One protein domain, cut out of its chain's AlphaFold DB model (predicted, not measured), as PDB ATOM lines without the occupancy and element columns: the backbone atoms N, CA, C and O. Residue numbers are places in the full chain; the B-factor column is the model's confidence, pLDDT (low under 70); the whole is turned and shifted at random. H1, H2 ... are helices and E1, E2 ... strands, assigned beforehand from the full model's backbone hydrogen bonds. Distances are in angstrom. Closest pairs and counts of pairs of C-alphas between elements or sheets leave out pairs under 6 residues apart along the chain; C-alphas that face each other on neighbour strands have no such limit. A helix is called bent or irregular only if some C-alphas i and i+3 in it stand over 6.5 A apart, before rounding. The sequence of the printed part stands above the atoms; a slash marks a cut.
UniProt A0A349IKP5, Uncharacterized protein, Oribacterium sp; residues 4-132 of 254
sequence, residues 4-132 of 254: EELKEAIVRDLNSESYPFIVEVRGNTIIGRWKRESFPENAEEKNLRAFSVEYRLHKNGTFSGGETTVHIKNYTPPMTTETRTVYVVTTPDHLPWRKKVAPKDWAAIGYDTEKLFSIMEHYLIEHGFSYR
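This is residues 4 to 132 of the 254 residues of an uncharacterized protein of Oribacterium sp (UniProt A0A349IKP5). A four-stranded sheet has two helices, H1 and H4, over one face, while its other face is bare, and a long two-stranded hairpin arm, E5 and E6, sticks out beyond the sheet's E4 edge. This makes two layers, helices on one face of a sheet; the small helix H3 lies beyond H4, and H2 sits by the end of E2. The printed part has 129 residues with four named helices and six named strands, in the order H1 E1 E2 H2 E3 E4 E5 E6 H3 H4, a mixed class of helices and strands. Both sheets, E1 - E2 - E3 - E4 and E5 - E6, are antiparallel. The whole is loose, with a radius of gyration of the C-alphas of 17.3 A, and spans 57 by 43 by 27 A.

H1, residues 4 to 14, begins at C-alpha 4 (232.927, 160.157, 194.530) and is 15.5 A long. E1, residues 21 to 26, and E2, residues 29 to 34, measure 16.3 A and 16.6 A. H2 is residues 45 to 50. E3, residues 52 to 57, measures 16.3 A, and E4 is residues 62 to 66. E5, residues 69 to 75, is 17.3 A long; E6, residues 84 to 90, is 17.6 A. H3, residues 103 to 108, is irregular, with C-alphas 104 and 107 7.1 A apart. H4, residues 113 to 126, is 20.0 A long and ends at C-alpha 126 (222.318, 165.035, 207.699).

The larger sheet is twisted, its C-alphas lying up to 4.5 A off the best plane. In the hairpin E1 and E2, N 24 and O 31 are 2.9 A apart; between E2 and E3, N 32 and O 53 are 2.8 A apart; in the hairpin E3 and E4, N 56 and O 64 are 2.8 A apart. H1 is on the sheet over E1, at a height of 9.0 A; their closest C-alphas, Val 11 and Val 23, are 6.3 A apart. H4, on the same face, lies over E2 and E3 at a height of 9.0 A and runs along the strands; its closest C-alpha pair with E4 is Phe 117 and Gly 66, 6.6 A. H1 and H4 are near each other, with 7 pairs of C-alphas within 10 A. H3 is close to H4 but not clearly touching, with the C-alphas of Trp 106 and Ile 119 7.9 A apart. H2 only grazes the sheet with residues 48 to 50. E4 runs on into E5 at 78 degrees across a break of 2 residues; in the hairpin E5 and E6, N 71 and O 88 are 2.8 A apart. In H1, H2 and H4 every O i to N i+4 pair is within hydrogen-bond range; H3 has 0 of 2, and 2 of 3 O i to N i+3 pairs.

The C-alphas of Glu 17 and Met 79, the two farthest apart, are 58.1 A apart. The printed part has no cut. The link from E6 to H3, residues 91 to 102, is long. The mean pLDDT of the printed part is 71.3, and residues 36 to 51 and 66 to 97 are under 70.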
ATOM      1  N   GLU A   4     232.220 158.985 195.054       73.06
ATOM      2  CA  GLU A   4     232.927 160.157 194.530       73.06
ATOM      3  C   GLU A   4     232.054 161.419 194.604       73.06
ATOM      4  O   GLU A   4     232.534 162.438 195.094       73.06
ATOM      5  N   GLU A   5     230.754 161.326 194.301       79.56
ATOM      6  CA  GLU A   5     229.802 162.440 194.464       79.56
ATOM      7  C   GLU A   5     229.762 162.954 195.909       79.56
ATOM      8  O   GLU A   5     229.725 164.159 196.148       79.56
ATOM      9  N   LEU A   6     229.816 162.049 196.893       78.75
ATOM     10  CA  LEU A   6     229.865 162.428 198.306       78.75
ATOM     11  C   LEU A   6     231.154 163.182 198.656       78.75
ATOM     12  O   LEU A   6     231.113 164.133 199.434       78.75
ATOM     13  N   LYS A   7     232.307 162.754 198.126       80.75
ATOM     14  CA  LYS A   7     233.581 163.440 198.386       80.75
ATOM     15  C   LYS A   7     233.555 164.848 197.812       80.75
ATOM     16  O   LYS A   7     233.973 165.783 198.490       80.75
ATOM     17  N   GLU A   8     233.058 164.980 196.587       84.31
ATOM     18  CA  GLU A   8     232.925 166.268 195.915       84.31
ATOM     19  C   GLU A   8     231.938 167.174 196.652       84.31
ATOM     20  O   GLU A   8     232.253 168.338 196.884       84.31
ATOM     21  N   ALA A   9     230.802 166.639 197.112       84.88
ATOM     22  CA  ALA A   9     229.830 167.379 197.915       84.88
ATOM     23  C   ALA A   9     230.436 167.880 199.236       84.88
ATOM     24  O   ALA A   9     230.348 169.068 199.528       84.88
ATOM     25  N   ILE A  10     231.135 167.017 199.986       84.94
ATOM     26  CA  ILE A  10     231.803 167.398 201.244       84.94
ATOM     27  C   ILE A  10     232.795 168.538 201.008       84.94
ATOM     28  O   ILE A  10     232.785 169.531 201.734       84.94
ATOM     29  N   VAL A  11     233.667 168.397 200.007       86.81
ATOM     30  CA  VAL A  11     234.698 169.402 199.717       86.81
ATOM     31  C   VAL A  11     234.065 170.707 199.247       86.81
ATOM     32  O   VAL A  11     234.537 171.764 199.647       86.81
ATOM     33  N   ARG A  12     233.007 170.647 198.435       86.50
ATOM     34  CA  ARG A  12     232.297 171.825 197.926       86.50
ATOM     35  C   ARG A  12     231.532 172.564 199.023       86.50
ATOM     36  O   ARG A  12     231.562 173.788 199.053       86.50
ATOM     37  N   ASP A  13     230.848 171.841 199.902       86.12
ATOM     38  CA  ASP A  13     229.918 172.439 200.862       86.12
ATOM     39  C   ASP A  13     230.626 172.894 202.152       86.12
ATOM     40  O   ASP A  13     230.217 173.876 202.770       86.12
ATOM     41  N   LEU A  14     231.689 172.194 202.573       86.00
ATOM     42  CA  LEU A  14     232.415 172.496 203.815       86.00
ATOM     43  C   LEU A  14     233.648 173.382 203.617       86.00
ATOM     44  O   LEU A  14     234.226 173.823 204.610       86.00
ATOM     45  N   ASN A  15     234.059 173.669 202.378       88.06
ATOM     46  CA  ASN A  15     235.150 174.601 202.110       88.06
ATOM     47  C   ASN A  15     234.624 175.887 201.479       88.06
ATOM     48  O   ASN A  15     234.276 175.933 200.305       88.06
ATOM     49  N   SER A  16     234.653 176.959 202.263       85.50
ATOM     50  CA  SER A  16     234.480 178.331 201.791       85.50
ATOM     51  C   SER A  16     235.729 179.133 202.131       85.50
ATOM     52  O   SER A  16     236.390 178.864 203.140       85.50
ATOM     53  N   GLU A  17     236.048 180.154 201.338       81.38
ATOM     54  CA  GLU A  17     237.101 181.121 201.672       81.38
ATOM     55  C   GLU A  17     236.851 181.771 203.038       81.38
ATOM     56  O   GLU A  17     237.786 181.927 203.818       81.38
ATOM     57  N   SER A  18     235.583 182.019 203.374       81.94
ATOM     58  CA  SER A  18     235.163 182.657 204.626       81.94
ATOM     59  C   SER A  18     235.284 181.784 205.878       81.94
ATOM     60  O   SER A  18     235.177 182.304 206.987       81.94
ATOM     61  N   TYR A  19     235.480 180.471 205.745       86.25
ATOM     62  CA  TYR A  19     235.571 179.580 206.904       86.25
ATOM     63  C   TYR A  19     237.000 179.535 207.463       86.25
ATOM     64  O   TYR A  19     237.951 179.464 206.677       86.25
ATOM     65  N   PRO A  20     237.179 179.506 208.798       83.94
ATOM     66  CA  PRO A  20     238.503 179.431 209.428       83.94
ATOM     67  C   PRO A  20     239.142 178.030 209.343       83.94
ATOM     68  O   PRO A  20     240.257 177.816 209.816       83.94
ATOM     69  N   PHE A  21     238.455 177.056 208.743       85.69
ATOM     70  CA  PHE A  21     238.886 175.667 208.612       85.69
ATOM     71  C   PHE A  21     238.868 175.204 207.153       85.69
ATOM     72  O   PHE A  21     238.304 175.856 206.273       85.69
ATOM     73  N   ILE A  22     239.514 174.070 206.907       88.19
ATOM     74  CA  ILE A  22     239.518 173.354 205.638       88.19
ATOM     75  C   ILE A  22     239.261 171.870 205.899       88.19
ATOM     76  O   ILE A  22     239.790 171.288 206.853       88.19
ATOM     77  N   VAL A  23     238.448 171.266 205.042       86.56
ATOM     78  CA  VAL A  23     238.105 169.848 205.053       86.56
ATOM     79  C   VAL A  23     238.689 169.183 203.811       86.56
ATOM     80  O   VAL A  23     238.370 169.544 202.680       86.56
ATOM     81  N   GLU A  24     239.542 168.184 204.023       86.56
ATOM     82  CA  GLU A  24     240.098 167.331 202.972       86.56
ATOM     83  C   GLU A  24     239.482 165.934 203.043       86.56
ATOM     84  O   GLU A  24     239.235 165.411 204.129       86.56
ATOM     85  N   VAL A  25     239.310 165.278 201.894       84.56
ATOM     86  CA  VAL A  25     238.893 163.871 201.851       84.56
ATOM     87  C   VAL A  25     239.991 163.019 201.224       84.56
ATOM     88  O   VAL A  25     240.306 163.146 200.044       84.56
ATOM     89  N   ARG A  26     240.580 162.118 202.017       79.69
ATOM     90  CA  ARG A  26     241.630 161.176 201.605       79.69
ATOM     91  C   ARG A  26     241.089 159.752 201.626       79.69
ATOM     92  O   ARG A  26     240.988 159.119 202.675       79.69
ATOM     93  N   GLY A  27     240.729 159.223 200.459       81.31
ATOM     94  CA  GLY A  27     240.239 157.848 200.326       81.31
ATOM     95  C   GLY A  27     238.881 157.623 201.002       81.31
ATOM     96  O   GLY A  27     237.835 157.819 200.385       81.31
ATOM     97  N   ASN A  28     238.869 157.114 202.236       76.44
ATOM     98  CA  ASN A  28     237.671 157.019 203.082       76.44
ATOM     99  C   ASN A  28     237.760 157.860 204.359       76.44
ATOM    100  O   ASN A  28     236.903 157.707 205.219       76.44
ATOM    101  N   THR A  29     238.767 158.712 204.501       77.44
ATOM    102  CA  THR A  29     238.943 159.552 205.685       77.44
ATOM    103  C   THR A  29     238.659 161.005 205.331       77.44
ATOM    104  O   THR A  29     239.215 161.527 204.368       77.44
ATOM    105  N   ILE A  30     237.802 161.654 206.108       81.56
ATOM    106  CA  ILE A  30     237.567 163.095 206.096       81.56
ATOM    107  C   ILE A  30     238.445 163.702 207.181       81.56
ATOM    108  O   ILE A  30     238.421 163.237 208.318       81.56
ATOM    109  N   ILE A  31     239.207 164.728 206.832       79.56
ATOM    110  CA  ILE A  31     240.153 165.391 207.722       79.56
ATOM    111  C   ILE A  31     239.775 166.866 207.797       79.56
ATOM    112  O   ILE A  31     239.850 167.566 206.791       79.56
ATOM    113  N   GLY A  32     239.376 167.337 208.976       81.25
ATOM    114  CA  GLY A  32     239.153 168.752 209.262       81.25
ATOM    115  C   GLY A  32     240.366 169.356 209.960       81.25
ATOM    116  O   GLY A  32     240.886 168.781 210.918       81.25
ATOM    117  N   ARG A  33     240.837 170.513 209.497       82.50
ATOM    118  CA  ARG A  33     241.939 171.257 210.128       82.50
ATOM    119  C   ARG A  33     241.733 172.760 209.995       82.50
ATOM    120  O   ARG A  33     241.004 173.215 209.119       82.50
ATOM    121  N   TRP A  34     242.415 173.538 210.823       81.75
ATOM    122  CA  TRP A  34     242.389 174.996 210.720       81.75
ATOM    123  C   TRP A  34     243.188 175.503 209.511       81.75
ATOM    124  O   TRP A  34     244.203 174.907 209.129       81.75
ATOM    125  N   LYS A  35     242.748 176.608 208.899       82.81
ATOM    126  CA  LYS A  35     243.540 177.296 207.872       82.81
ATOM    127  C   LYS A  35     244.728 177.992 208.531       82.81
ATOM    128  O   LYS A  35     244.601 178.606 209.584       82.81
ATOM    129  N   ARG A  36     245.899 177.905 207.892       68.06
ATOM    130  CA  ARG A  36     247.135 178.504 208.423       68.06
ATOM    131  C   ARG A  36     247.111 180.031 208.405       68.06
ATOM    132  O   ARG A  36     247.710 180.657 209.266       68.06
ATOM    133  N   GLU A  37     246.430 180.605 207.421       67.06
ATOM    134  CA  GLU A  37     246.399 182.050 207.169       67.06
ATOM    135  C   GLU A  37     245.489 182.813 208.131       67.06
ATOM    136  O   GLU A  37     245.568 184.032 208.215       67.06
ATOM    137  N   SER A  38     244.631 182.116 208.878       61.41
ATOM    138  CA  SER A  38     243.679 182.756 209.779       61.41
ATOM    139  C   SER A  38     244.195 182.881 211.222       61.41
ATOM    140  O   SER A  38     243.432 183.337 212.082       61.41
ATOM    141  N   PHE A  39     245.394 182.372 211.555       67.06
ATOM    142  CA  PHE A  39     245.824 182.225 212.954       67.06
ATOM    143  C   PHE A  39     245.977 183.587 213.660       67.06
ATOM    144  O   PHE A  39     246.547 184.507 213.077       67.06
ATOM    145  N   PRO A  40     245.507 183.741 214.914       62.75
ATOM    146  CA  PRO A  40     245.724 184.966 215.677       62.75
ATOM    147  C   PRO A  40     247.198 185.076 216.092       62.75
ATOM    148  O   PRO A  40     247.765 184.084 216.548       62.75
ATOM    149  N   GLU A  41     247.778 186.280 216.046       57.66
ATOM    150  CA  GLU A  41     249.181 186.553 216.440       57.66
ATOM    151  C   GLU A  41     249.533 186.113 217.880       57.66
ATOM    152  O   GLU A  41     250.701 185.901 218.189       57.66
ATOM    153  N   ASN A  42     248.528 185.922 218.748       56.78
ATOM    154  CA  ASN A  42     248.684 185.577 220.169       56.78
ATOM    155  C   ASN A  42     248.236 184.154 220.548       56.78
ATOM    156  O   ASN A  42     248.222 183.816 221.732       56.78
ATOM    157  N   ALA A  43     247.801 183.324 219.598       55.62
ATOM    158  CA  ALA A  43     247.403 181.957 219.928       55.62
ATOM    159  C   ALA A  43     248.634 181.061 220.129       55.62
ATOM    160  O   ALA A  43     249.683 181.308 219.537       55.62
ATOM    161  N   GLU A  44     248.505 179.985 220.916       60.88
ATOM    162  CA  GLU A  44     249.505 178.911 220.982       60.88
ATOM    163  C   GLU A  44     249.589 178.219 219.614       60.88
ATOM    164  O   GLU A  44     249.007 177.163 219.366       60.88
ATOM    165  N   GLU A  45     250.297 178.858 218.689       58.34
ATOM    166  CA  GLU A  45     250.307 178.558 217.263       58.34
ATOM    167  C   GLU A  45     250.703 177.101 217.004       58.34
ATOM    168  O   GLU A  45     250.207 176.446 216.089       58.34
ATOM    169  N   LYS A  46     251.544 176.552 217.884       55.66
ATOM    170  CA  LYS A  46     251.952 175.149 217.894       55.66
ATOM    171  C   LYS A  46     250.772 174.184 218.079       55.66
ATOM    172  O   LYS A  46     250.725 173.171 217.386       55.66
ATOM    173  N   ASN A  47     249.822 174.500 218.957       56.66
ATOM    174  CA  ASN A  47     248.657 173.658 219.247       56.66
ATOM    175  C   ASN A  47     247.597 173.766 218.143       56.66
ATOM    176  O   ASN A  47     247.051 172.750 217.717       56.66
ATOM    177  N   LEU A  48     247.381 174.965 217.590       59.12
ATOM    178  CA  LEU A  48     246.469 175.162 216.455       59.12
ATOM    179  C   LEU A  48     246.992 174.544 215.150       59.12
ATOM    180  O   LEU A  48     246.211 173.987 214.381       59.12
ATOM    181  N   ARG A  49     248.312 174.582 214.915       59.06
ATOM    182  CA  ARG A  49     248.962 173.920 213.768       59.06
ATOM    183  C   ARG A  49     248.930 172.393 213.865       59.06
ATOM    184  O   ARG A  49     248.926 171.735 212.828       59.06
ATOM    185  N   ALA A  50     248.949 171.844 215.079       59.94
ATOM    186  CA  ALA A  50     248.925 170.402 215.321       59.94
ATOM    187  C   ALA A  50     247.506 169.809 215.315       59.94
ATOM    188  O   ALA A  50     247.355 168.593 215.198       59.94
ATOM    189  N   PHE A  51     246.470 170.642 215.440       66.69
ATOM    190  CA  PHE A  51     245.097 170.165 215.502       66.69
ATOM    191  C   PHE A  51     244.610 169.656 214.139       66.69
ATOM    192  O   PHE A  51     244.576 170.381 213.143       66.69
ATOM    193  N   SER A  52     244.164 168.403 214.125       70.50
ATOM    194  CA  SER A  52     243.391 167.824 213.033       70.50
ATOM    195  C   SER A  52     242.365 166.862 213.612       70.50
ATOM    196  O   SER A  52     242.645 166.159 214.585       70.50
ATOM    197  N   VAL A  53     241.175 166.849 213.025       73.19
ATOM    198  CA  VAL A  53     240.136 165.870 213.324       73.19
ATOM    199  C   VAL A  53     239.972 164.946 212.130       73.19
ATOM    200  O   VAL A  53     239.840 165.406 210.998       73.19
ATOM    201  N   GLU A  54     239.933 163.643 212.389       77.62
ATOM    202  CA  GLU A  54     239.755 162.629 211.359       77.62
ATOM    203  C   GLU A  54     238.466 161.831 211.584       77.62
ATOM    204  O   GLU A  54     238.186 161.361 212.688       77.62
ATOM    205  N   TYR A  55     237.707 161.627 210.509       75.81
ATOM    206  CA  TYR A  55     236.556 160.730 210.468       75.81
ATOM    207  C   TYR A  55     236.707 159.735 209.332       75.81
ATOM    208  O   TYR A  55     236.838 160.104 208.170       75.81
ATOM    209  N   ARG A  56     236.631 158.449 209.650       77.94
ATOM    210  CA  ARG A  56     236.668 157.364 208.675       77.94
ATOM    211  C   ARG A  56     235.253 156.946 208.296       77.94
ATOM    212  O   ARG A  56     234.485 156.493 209.142       77.94
ATOM    213  N   LEU A  57     234.938 157.050 207.012       79.00
ATOM    214  CA  LEU A  57     233.707 156.578 206.391       79.00
ATOM    215  C   LEU A  57     233.791 155.079 206.074       79.00
ATOM    216  O   LEU A  57     234.813 154.565 205.597       79.00
ATOM    217  N   HIS A  58     232.682 154.378 206.277       74.94
ATOM    218  CA  HIS A  58     232.530 152.952 206.002       74.94
ATOM    219  C   HIS A  58     231.499 152.714 204.894       74.94
ATOM    220  O   HIS A  58     230.544 153.468 204.731       74.94
ATOM    221  N   LYS A  59     231.659 151.612 204.147       73.75
ATOM    222  CA  LYS A  59     230.773 151.250 203.019       73.75
ATOM    223  C   LYS A  59     229.305 151.040 203.416       73.75
ATOM    224  O   LYS A  59     228.434 151.104 202.564       73.75
ATOM    225  N   ASN A  60     229.038 150.764 204.689       72.56
ATOM    226  CA  ASN A  60     227.699 150.526 205.230       72.56
ATOM    227  C   ASN A  60     226.970 151.816 205.655       72.56
ATOM    228  O   ASN A  60     226.018 151.723 206.422       72.56
ATOM    229  N   GLY A  61     227.438 153.001 205.241       76.94
ATOM    230  CA  GLY A  61     226.816 154.274 205.624       76.94
ATOM    231  C   GLY A  61     227.072 154.667 207.081       76.94
ATOM    232  O   GLY A  61     226.290 155.403 207.673       76.94
ATOM    233  N   THR A  62     228.153 154.162 207.686       79.31
ATOM    234  CA  THR A  62     228.567 154.559 209.040       79.31
ATOM    235  C   THR A  62     229.867 155.353 209.017       79.31
ATOM    236  O   THR A  62     230.659 155.217 208.081       79.31
ATOM    237  N   PHE A  63     230.116 156.157 210.049       77.06
ATOM    238  CA  PHE A  63     231.388 156.859 210.239       77.06
ATOM    239  C   PHE A  63     231.922 156.692 211.664       77.06
ATOM    240  O   PHE A  63     231.143 156.538 212.598       77.06
ATOM    241  N   SER A  64     233.246 156.708 211.822       75.38
ATOM    242  CA  SER A  64     233.945 156.560 213.108       75.38
ATOM    243  C   SER A  64     235.109 157.547 213.203       75.38
ATOM    244  O   SER A  64     235.804 157.732 212.204       75.38
ATOM    245  N   GLY A  65     235.359 158.149 214.364       71.88
ATOM    246  CA  GLY A  65     236.403 159.164 214.547       71.88
ATOM    247  C   GLY A  65     235.952 160.288 215.476       71.88
ATOM    248  O   GLY A  65     235.083 160.068 216.323       71.88
ATOM    249  N   GLY A  66     236.520 161.479 215.287       69.94
ATOM    250  CA  GLY A  66     236.254 162.659 216.114       69.94
ATOM    251  C   GLY A  66     237.380 162.919 217.107       69.94
ATOM    252  O   GLY A  66     238.559 162.847 216.750       69.94
ATOM    253  N   GLU A  67     237.029 163.248 218.350       61.69
ATOM    254  CA  GLU A  67     238.009 163.450 219.416       61.69
ATOM    255  C   GLU A  67     238.704 162.121 219.716       61.69
ATOM    256  O   GLU A  67     238.128 161.196 220.284       61.69
ATOM    257  N   THR A  68     239.942 161.999 219.253       53.06
ATOM    258  CA  THR A  68     240.737 160.797 219.458       53.06
ATOM    259  C   THR A  68     241.646 161.051 220.646       53.06
ATOM    260  O   THR A  68     242.708 161.658 220.511       53.06
ATOM    261  N   THR A  69     241.219 160.620 221.830       50.69
ATOM    262  CA  THR A  69     242.040 160.721 223.033       50.69
ATOM    263  C   THR A  69     243.008 159.544 223.080       50.69
ATOM    264  O   THR A  69     242.625 158.372 223.106       50.69
ATOM    265  N   VAL A  70     244.305 159.852 223.080       43.00
ATOM    266  CA  VAL A  70     245.338 158.861 223.389       43.00
ATOM    267  C   VAL A  70     245.435 158.778 224.906       43.00
ATOM    268  O   VAL A  70     246.027 159.641 225.549       43.00
ATOM    269  N   HIS A  71     244.849 157.739 225.495       44.38
ATOM    270  CA  HIS A  71     245.046 157.453 226.909       44.38
ATOM    271  C   HIS A  71     246.285 156.589 227.087       44.38
ATOM    272  O   HIS A  71     246.398 155.498 226.525       44.38
ATOM    273  N   ILE A  72     247.197 157.052 227.932       46.34
ATOM    274  CA  ILE A  72     248.281 156.221 228.439       46.34
ATOM    275  C   ILE A  72     247.693 155.403 229.587       46.34
ATOM    276  O   ILE A  72     247.425 155.937 230.663       46.34
ATOM    277  N   LYS A  73     247.447 154.112 229.355       45.53
ATOM    278  CA  LYS A  73     247.059 153.195 230.429       45.53
ATOM    279  C   LYS A  73     248.284 152.412 230.862       45.53
ATOM    280  O   LYS A  73     248.831 151.611 230.107       45.53
ATOM    281  N   ASN A  74     248.689 152.647 232.101       51.00
ATOM    282  CA  ASN A  74     249.607 151.766 232.798       51.00
ATOM    283  C   ASN A  74     248.795 150.563 233.277       51.00
ATOM    284  O   ASN A  74     247.900 150.698 234.108       51.00
ATOM    285  N   TYR A  75     249.064 149.408 232.685       46.12
ATOM    286  CA  TYR A  75     248.398 148.159 233.006       46.12
ATOM    287  C   TYR A  75     249.408 147.199 233.614       46.12
ATOM    288  O   TYR A  75     250.440 146.905 233.013       46.12
ATOM    289  N   THR A  76     249.084 146.684 234.793       49.91
ATOM    290  CA  THR A  76     249.817 145.588 235.420       49.91
ATOM    291  C   THR A  76     248.988 144.318 235.228       49.91
ATOM    292  O   THR A  76     247.902 144.212 235.806       49.91
ATOM    293  N   PRO A  77     249.432 143.369 234.385       46.62
ATOM    294  CA  PRO A  77     248.721 142.116 234.209       46.62
ATOM    295  C   PRO A  77     248.555 141.370 235.536       46.62
ATOM    296  O   PRO A  77     249.498 141.318 236.333       46.62
ATOM    297  N   PRO A  78     247.392 140.740 235.786       40.00
ATOM    298  CA  PRO A  78     247.264 139.840 236.916       40.00
ATOM    299  C   PRO A  78     248.279 138.707 236.721       40.00
ATOM    300  O   PRO A  78     248.314 138.099 235.646       40.00
ATOM    301  N   MET A  79     249.083 138.447 237.761       44.84
ATOM    302  CA  MET A  79     250.231 137.517 237.820       44.84
ATOM    303  C   MET A  79     251.614 138.097 237.463       44.84
ATOM    304  O   MET A  79     252.583 137.343 237.440       44.84
ATOM    305  N   THR A  80     251.756 139.403 237.215       47.06
ATOM    306  CA  THR A  80     253.072 140.032 236.977       47.06
ATOM    307  C   THR A  80     253.237 141.308 237.792       47.06
ATOM    308  O   THR A  80     252.270 142.039 237.977       47.06
ATOM    309  N   THR A  81     254.454 141.612 238.243       60.72
ATOM    310  CA  THR A  81     254.798 142.898 238.882       60.72
ATOM    311  C   THR A  81     255.196 143.978 237.875       60.72
ATOM    312  O   THR A  81     255.310 145.145 238.240       60.72
ATOM    313  N   GLU A  82     255.391 143.613 236.603       48.09
ATOM    314  CA  GLU A  82     255.742 144.552 235.541       48.09
ATOM    315  C   GLU A  82     254.528 145.352 235.068       48.09
ATOM    316  O   GLU A  82     253.548 144.816 234.544       48.09
ATOM    317  N   THR A  83     254.625 146.669 235.213       47.59
ATOM    318  CA  THR A  83     253.670 147.622 234.656       47.59
ATOM    319  C   THR A  83     254.010 147.870 233.192       47.59
ATOM    320  O   THR A  83     255.099 148.337 232.868       47.59
ATOM    321  N   ARG A  84     253.072 147.574 232.294       51.03
ATOM    322  CA  ARG A  84     253.195 147.858 230.862       51.03
ATOM    323  C   ARG A  84     252.458 149.142 230.526       51.03
ATOM    324  O   ARG A  84     251.292 149.312 230.881       51.03
ATOM    325  N   THR A  85     253.127 150.029 229.805       44.19
ATOM    326  CA  THR A  85     252.521 151.250 229.277       44.19
ATOM    327  C   THR A  85     251.905 150.946 227.918       44.19
ATOM    328  O   THR A  85     252.613 150.614 226.968       44.19
ATOM    329  N   VAL A  86     250.580 151.036 227.831       42.22
ATOM    330  CA  VAL A  86     249.834 150.810 226.592       42.22
ATOM    331  C   VAL A  86     249.198 152.122 226.156       42.22
ATOM    332  O   VAL A  86     248.494 152.779 226.927       42.22
ATOM    333  N   TYR A  87     249.439 152.495 224.901       39.72
ATOM    334  CA  TYR A  87     248.775 153.625 224.259       39.72
ATOM    335  C   TYR A  87     247.407 153.162 223.763       39.72
ATOM    336  O   TYR A  87     247.290 152.454 222.761       39.72
ATOM    337  N   VAL A  88     246.359 153.527 224.495       42.50
ATOM    338  CA  VAL A  88     244.983 153.231 224.115       42.50
ATOM    339  C   VAL A  88     244.425 154.449 223.400       42.50
ATOM    340  O   VAL A  88     244.060 155.443 224.019       42.50
ATOM    341  N   VAL A  89     244.366 154.358 222.079       45.38
ATOM    342  CA  VAL A  89     243.597 155.282 221.253       45.38
ATOM    343  C   VAL A  89     242.123 154.929 221.441       45.38
ATOM    344  O   VAL A  89     241.693 153.873 220.977       45.38
ATOM    345  N   THR A  90     241.367 155.755 222.165       46.47
ATOM    346  CA  THR A  90     239.913 155.584 222.279       46.47
ATOM    347  C   THR A  90     239.191 156.655 221.493       46.47
ATOM    348  O   THR A  90     239.604 157.809 221.430       46.47
ATOM    349  N   THR A  91     238.084 156.244 220.905       54.84
ATOM    350  CA  THR A  91     237.087 157.113 220.287       54.84
ATOM    351  C   THR A  91     235.851 157.073 221.190       54.84
ATOM    352  O   THR A  91     235.649 156.049 221.848       54.84
ATOM    353  N   PRO A  92     235.041 158.139 221.270       57.06
ATOM    354  CA  PRO A  92     233.892 158.172 222.170       57.06
ATOM    355  C   PRO A  92     232.920 157.010 221.904       57.06
ATOM    356  O   PRO A  92     232.581 156.730 220.755       57.06
ATOM    357  N   ASP A  93     232.441 156.338 222.957       55.75
ATOM    358  CA  ASP A  93     231.425 155.274 222.824       55.75
ATOM    359  C   ASP A  93     230.103 155.821 222.258       55.75
ATOM    360  O   ASP A  93     229.372 155.138 221.533       55.75
ATOM    361  N   HIS A  94     229.834 157.093 222.545       61.50
ATOM    362  CA  HIS A  94     228.744 157.881 222.000       61.50
ATOM    363  C   HIS A  94     229.286 159.239 221.569       61.50
ATOM    364  O   HIS A  94     230.133 159.811 222.256       61.50
ATOM    365  N   LEU A  95     228.769 159.776 220.465       64.94
ATOM    366  CA  LEU A  95     228.980 161.182 220.140       64.94
ATOM    367  C   LEU A  95     228.475 162.034 221.311       64.94
ATOM    368  O   LEU A  95     227.285 161.934 221.635       64.94
ATOM    369  N   PRO A  96     229.318 162.868 221.948       65.44
ATOM    370  CA  PRO A  96     228.802 163.879 222.854       65.44
ATOM    371  C   PRO A  96     227.842 164.752 222.042       65.44
ATOM    372  O   PRO A  96     228.192 165.214 220.957       65.44
ATOM    373  N   TRP A  97     226.605 164.924 222.514       61.66
ATOM    374  CA  TRP A  97     225.602 165.697 221.782       61.66
ATOM    375  C   TRP A  97     225.991 167.178 221.788       61.66
ATOM    376  O   TRP A  97     225.634 167.935 222.691       61.66
ATOM    377  N   ARG A  98     226.784 167.583 220.793       78.38
ATOM    378  CA  ARG A  98     227.234 168.963 220.623       78.38
ATOM    379  C   ARG A  98     226.108 169.790 220.019       78.38
ATOM    380  O   ARG A  98     225.329 169.315 219.197       78.38
ATOM    381  N   LYS A  99     226.015 171.062 220.408       80.81
ATOM    382  CA  LYS A  99     225.023 171.972 219.829       80.81
ATOM    383  C   LYS A  99     225.314 172.149 218.336       80.81
ATOM    384  O   LYS A  99     226.419 172.558 217.975       80.81
ATOM    385  N   LYS A 100     224.321 171.874 217.484       84.69
ATOM    386  CA  LYS A 100     224.413 172.118 216.038       84.69
ATOM    387  C   LYS A 100     224.769 173.583 215.779       84.69
ATOM    388  O   LYS A 100     224.072 174.487 216.245       84.69
ATOM    389  N   VAL A 101     225.836 173.808 215.019       85.50
ATOM    390  CA  VAL A 101     226.224 175.144 214.553       85.50
ATOM    391  C   VAL A 101     225.483 175.430 213.251       85.50
ATOM    392  O   VAL A 101     225.577 174.654 212.298       85.50
ATOM    393  N   ALA A 102     224.727 176.527 213.198       84.81
ATOM    394  CA  ALA A 102     224.001 176.889 211.987       84.81
ATOM    395  C   ALA A 102     224.987 177.285 210.867       84.81
ATOM    396  O   ALA A 102     225.980 177.946 211.165       84.81
ATOM    397  N   PRO A 103     224.706 176.968 209.586       84.25
ATOM    398  CA  PRO A 103     225.600 177.282 208.462       84.25
ATOM    399  C   PRO A 103     226.040 178.749 208.374       84.25
ATOM    400  O   PRO A 103     227.183 179.047 208.041       84.25
ATOM    401  N   LYS A 104     225.151 179.678 208.745       87.31
ATOM    402  CA  LYS A 104     225.439 181.121 208.807       87.31
ATOM    403  C   LYS A 104     226.532 181.495 209.818       87.31
ATOM    404  O   LYS A 104     227.195 182.509 209.645       87.31
ATOM    405  N   ASP A 105     226.721 180.675 210.849       86.38
ATOM    406  CA  ASP A 105     227.646 180.932 211.952       86.38
ATOM    407  C   ASP A 105     228.999 180.227 211.735       86.38
ATOM    408  O   ASP A 105     229.927 180.442 212.511       86.38
ATOM    409  N   TRP A 106     229.151 179.414 210.676       85.00
ATOM    410  CA  TRP A 106     230.374 178.639 210.399       85.00
ATOM    411  C   TRP A 106     231.613 179.517 210.189       85.00
ATOM    412  O   TRP A 106     232.708 179.143 210.597       85.00
ATOM    413  N   ALA A 107     231.443 180.710 209.615       84.75
ATOM    414  CA  ALA A 107     232.527 181.680 209.455       84.75
ATOM    415  C   ALA A 107     232.951 182.332 210.787       84.75
ATOM    416  O   ALA A 107     234.089 182.770 210.929       84.75
ATOM    417  N   ALA A 108     232.054 182.370 211.778       85.19
ATOM    418  CA  ALA A 108     232.247 183.065 213.051       85.19
ATOM    419  C   ALA A 108     232.591 182.123 214.220       85.19
ATOM    420  O   ALA A 108     232.599 182.547 215.376       85.19
ATOM    421  N   ILE A 109     232.875 180.842 213.956       81.38
ATOM    422  CA  ILE A 109     233.152 179.867 215.024       81.38
ATOM    423  C   ILE A 109     234.473 180.124 215.757       81.38
ATOM    424  O   ILE A 109     234.639 179.636 216.875       81.38
ATOM    425  N   GLY A 110     235.389 180.887 215.153       79.56
ATOM    426  CA  GLY A 110     236.746 181.083 215.661       79.56
ATOM    427  C   GLY A 110     237.572 179.794 215.618       79.56
ATOM    428  O   GLY A 110     237.387 178.963 214.735       79.56
ATOM    429  N   TYR A 111     238.469 179.624 216.593       75.12
ATOM    430  CA  TYR A 111     239.325 178.436 216.769       75.12
ATOM    431  C   TYR A 111     238.750 177.431 217.771       75.12
ATOM    432  O   TYR A 111     239.467 176.826 218.563       75.12
ATOM    433  N   ASP A 112     237.429 177.296 217.768       80.00
ATOM    434  CA  ASP A 112     236.697 176.442 218.690       80.00
ATOM    435  C   ASP A 112     236.617 175.012 218.137       80.00
ATOM    436  O   ASP A 112     235.912 174.728 217.161       80.00
ATOM    437  N   THR A 113     237.383 174.108 218.746       76.19
ATOM    438  CA  THR A 113     237.485 172.706 218.323       76.19
ATOM    439  C   THR A 113     236.154 171.972 218.471       76.19
ATOM    440  O   THR A 113     235.791 171.211 217.573       76.19
ATOM    441  N   GLU A 114     235.377 172.243 219.525       78.44
ATOM    442  CA  GLU A 114     234.057 171.638 219.741       78.44
ATOM    443  C   GLU A 114     233.074 172.014 218.634       78.44
ATOM    444  O   GLU A 114     232.330 171.161 218.139       78.44
ATOM    445  N   LYS A 115     233.098 173.275 218.190       83.69
ATOM    446  CA  LYS A 115     232.272 173.719 217.061       83.69
ATOM    447  C   LYS A 115     232.683 173.053 215.755       83.69
ATOM    448  O   LYS A 115     231.796 172.668 214.994       83.69
ATOM    449  N   LEU A 116     233.982 172.871 215.500       80.50
ATOM    450  CA  LEU A 116     234.435 172.181 214.290       80.50
ATOM    451  C   LEU A 116     234.021 170.704 214.290       80.50
ATOM    452  O   LEU A 116     233.527 170.214 213.274       80.50
ATOM    453  N   PHE A 117     234.140 170.014 215.430       80.69
ATOM    454  CA  PHE A 117     233.611 168.658 215.552       80.69
ATOM    455  C   PHE A 117     232.098 168.627 215.277       80.69
ATOM    456  O   PHE A 117     231.650 167.831 214.454       80.69
ATOM    457  N   SER A 118     231.336 169.544 215.889       84.00
ATOM    458  CA  SER A 118     229.883 169.650 215.706       84.00
ATOM    459  C   SER A 118     229.488 169.832 214.238       84.00
ATOM    460  O   SER A 118     228.586 169.140 213.768       84.00
ATOM    461  N   ILE A 119     230.173 170.711 213.495       84.69
ATOM    462  CA  ILE A 119     229.909 170.951 212.066       84.69
ATOM    463  C   ILE A 119     230.078 169.662 211.261       84.69
ATOM    464  O   ILE A 119     229.191 169.289 210.495       84.69
ATOM    465  N   MET A 120     231.195 168.960 211.456       84.19
ATOM    466  CA  MET A 120     231.494 167.743 210.700       84.19
ATOM    467  C   MET A 120     230.538 166.595 211.041       84.19
ATOM    468  O   MET A 120     230.053 165.908 210.144       84.19
ATOM    469  N   GLU A 121     230.242 166.397 212.326       84.62
ATOM    470  CA  GLU A 121     229.361 165.329 212.807       84.62
ATOM    471  C   GLU A 121     227.926 165.529 212.313       84.62
ATOM    472  O   GLU A 121     227.331 164.601 211.766       84.62
ATOM    473  N   HIS A 122     227.386 166.749 212.431       85.19
ATOM    474  CA  HIS A 122     226.038 167.059 211.954       85.19
ATOM    475  C   HIS A 122     225.939 166.994 210.431       85.19
ATOM    476  O   HIS A 122     224.953 166.464 209.925       85.19
ATOM    477  N   TYR A 123     226.960 167.457 209.697       87.00
ATOM    478  CA  TYR A 123     226.976 167.342 208.239       87.00
ATOM    479  C   TYR A 123     226.880 165.875 207.808       87.00
ATOM    480  O   TYR A 123     226.050 165.532 206.969       87.00
ATOM    481  N   LEU A 124     227.670 164.985 208.415       84.94
ATOM    482  CA  LEU A 124     227.626 163.554 208.103       84.94
ATOM    483  C   LEU A 124     226.269 162.927 208.428       84.94
ATOM    484  O   LEU A 124     225.727 162.190 207.602       84.94
ATOM    485  N   ILE A 125     225.700 163.251 209.590       84.62
ATOM    486  CA  ILE A 125     224.387 162.746 210.011       84.62
ATOM    487  C   ILE A 125     223.280 163.201 209.052       84.62
ATOM    488  O   ILE A 125     222.452 162.392 208.633       84.62
ATOM    489  N   GLU A 126     223.292 164.469 208.642       86.69
ATOM    490  CA  GLU A 126     222.318 165.035 207.699       86.69
ATOM    491  C   GLU A 126     222.429 164.431 206.296       86.69
ATOM    492  O   GLU A 126     221.424 164.305 205.601       86.69
ATOM    493  N   HIS A 127     223.622 163.968 205.914       86.19
ATOM    494  CA  HIS A 127     223.866 163.254 204.657       86.19
ATOM    495  C   HIS A 127     223.643 161.734 204.768       86.19
ATOM    496  O   HIS A 127     224.076 160.971 203.903       86.19
ATOM    497  N   GLY A 128     222.946 161.282 205.817       81.56
ATOM    498  CA  GLY A 128     222.496 159.900 205.974       81.56
ATOM    499  C   GLY A 128     223.529 158.952 206.581       81.56
ATOM    500  O   GLY A 128     223.312 157.738 206.567       81.56
ATOM    501  N   PHE A 129     224.638 159.465 207.123       82.88
ATOM    502  CA  PHE A 129     225.591 158.636 207.850       82.88
ATOM    503  C   PHE A 129     225.178 158.455 209.306       82.88
ATOM    504  O   PHE A 129     224.768 159.388 209.987       82.88
ATOM    505  N   SER A 130     225.357 157.246 209.829       81.69
ATOM    506  CA  SER A 130     225.179 156.978 211.257       81.69
ATOM    507  C   SER A 130     226.527 156.888 211.962       81.69
ATOM    508  O   SER A 130     227.487 156.301 211.447       81.69
ATOM    509  N   TYR A 131     226.616 157.476 213.154       75.75
ATOM    510  CA  TYR A 131     227.817 157.334 213.959       75.75
ATOM    511  C   TYR A 131     227.963 155.897 214.416       75.75
ATOM    512  O   TYR A 131     227.052 155.298 214.991       75.75
ATOM    513  N   ARG A 132     229.147 155.360 214.170       70.38
ATOM    514  CA  ARG A 132     229.571 154.080 214.679       70.38
ATOM    515  C   ARG A 132     230.791 154.329 215.555       70.38
ATOM    516  O   ARG A 132     231.823 154.738 215.019       70.38
TER     517      ARG A 132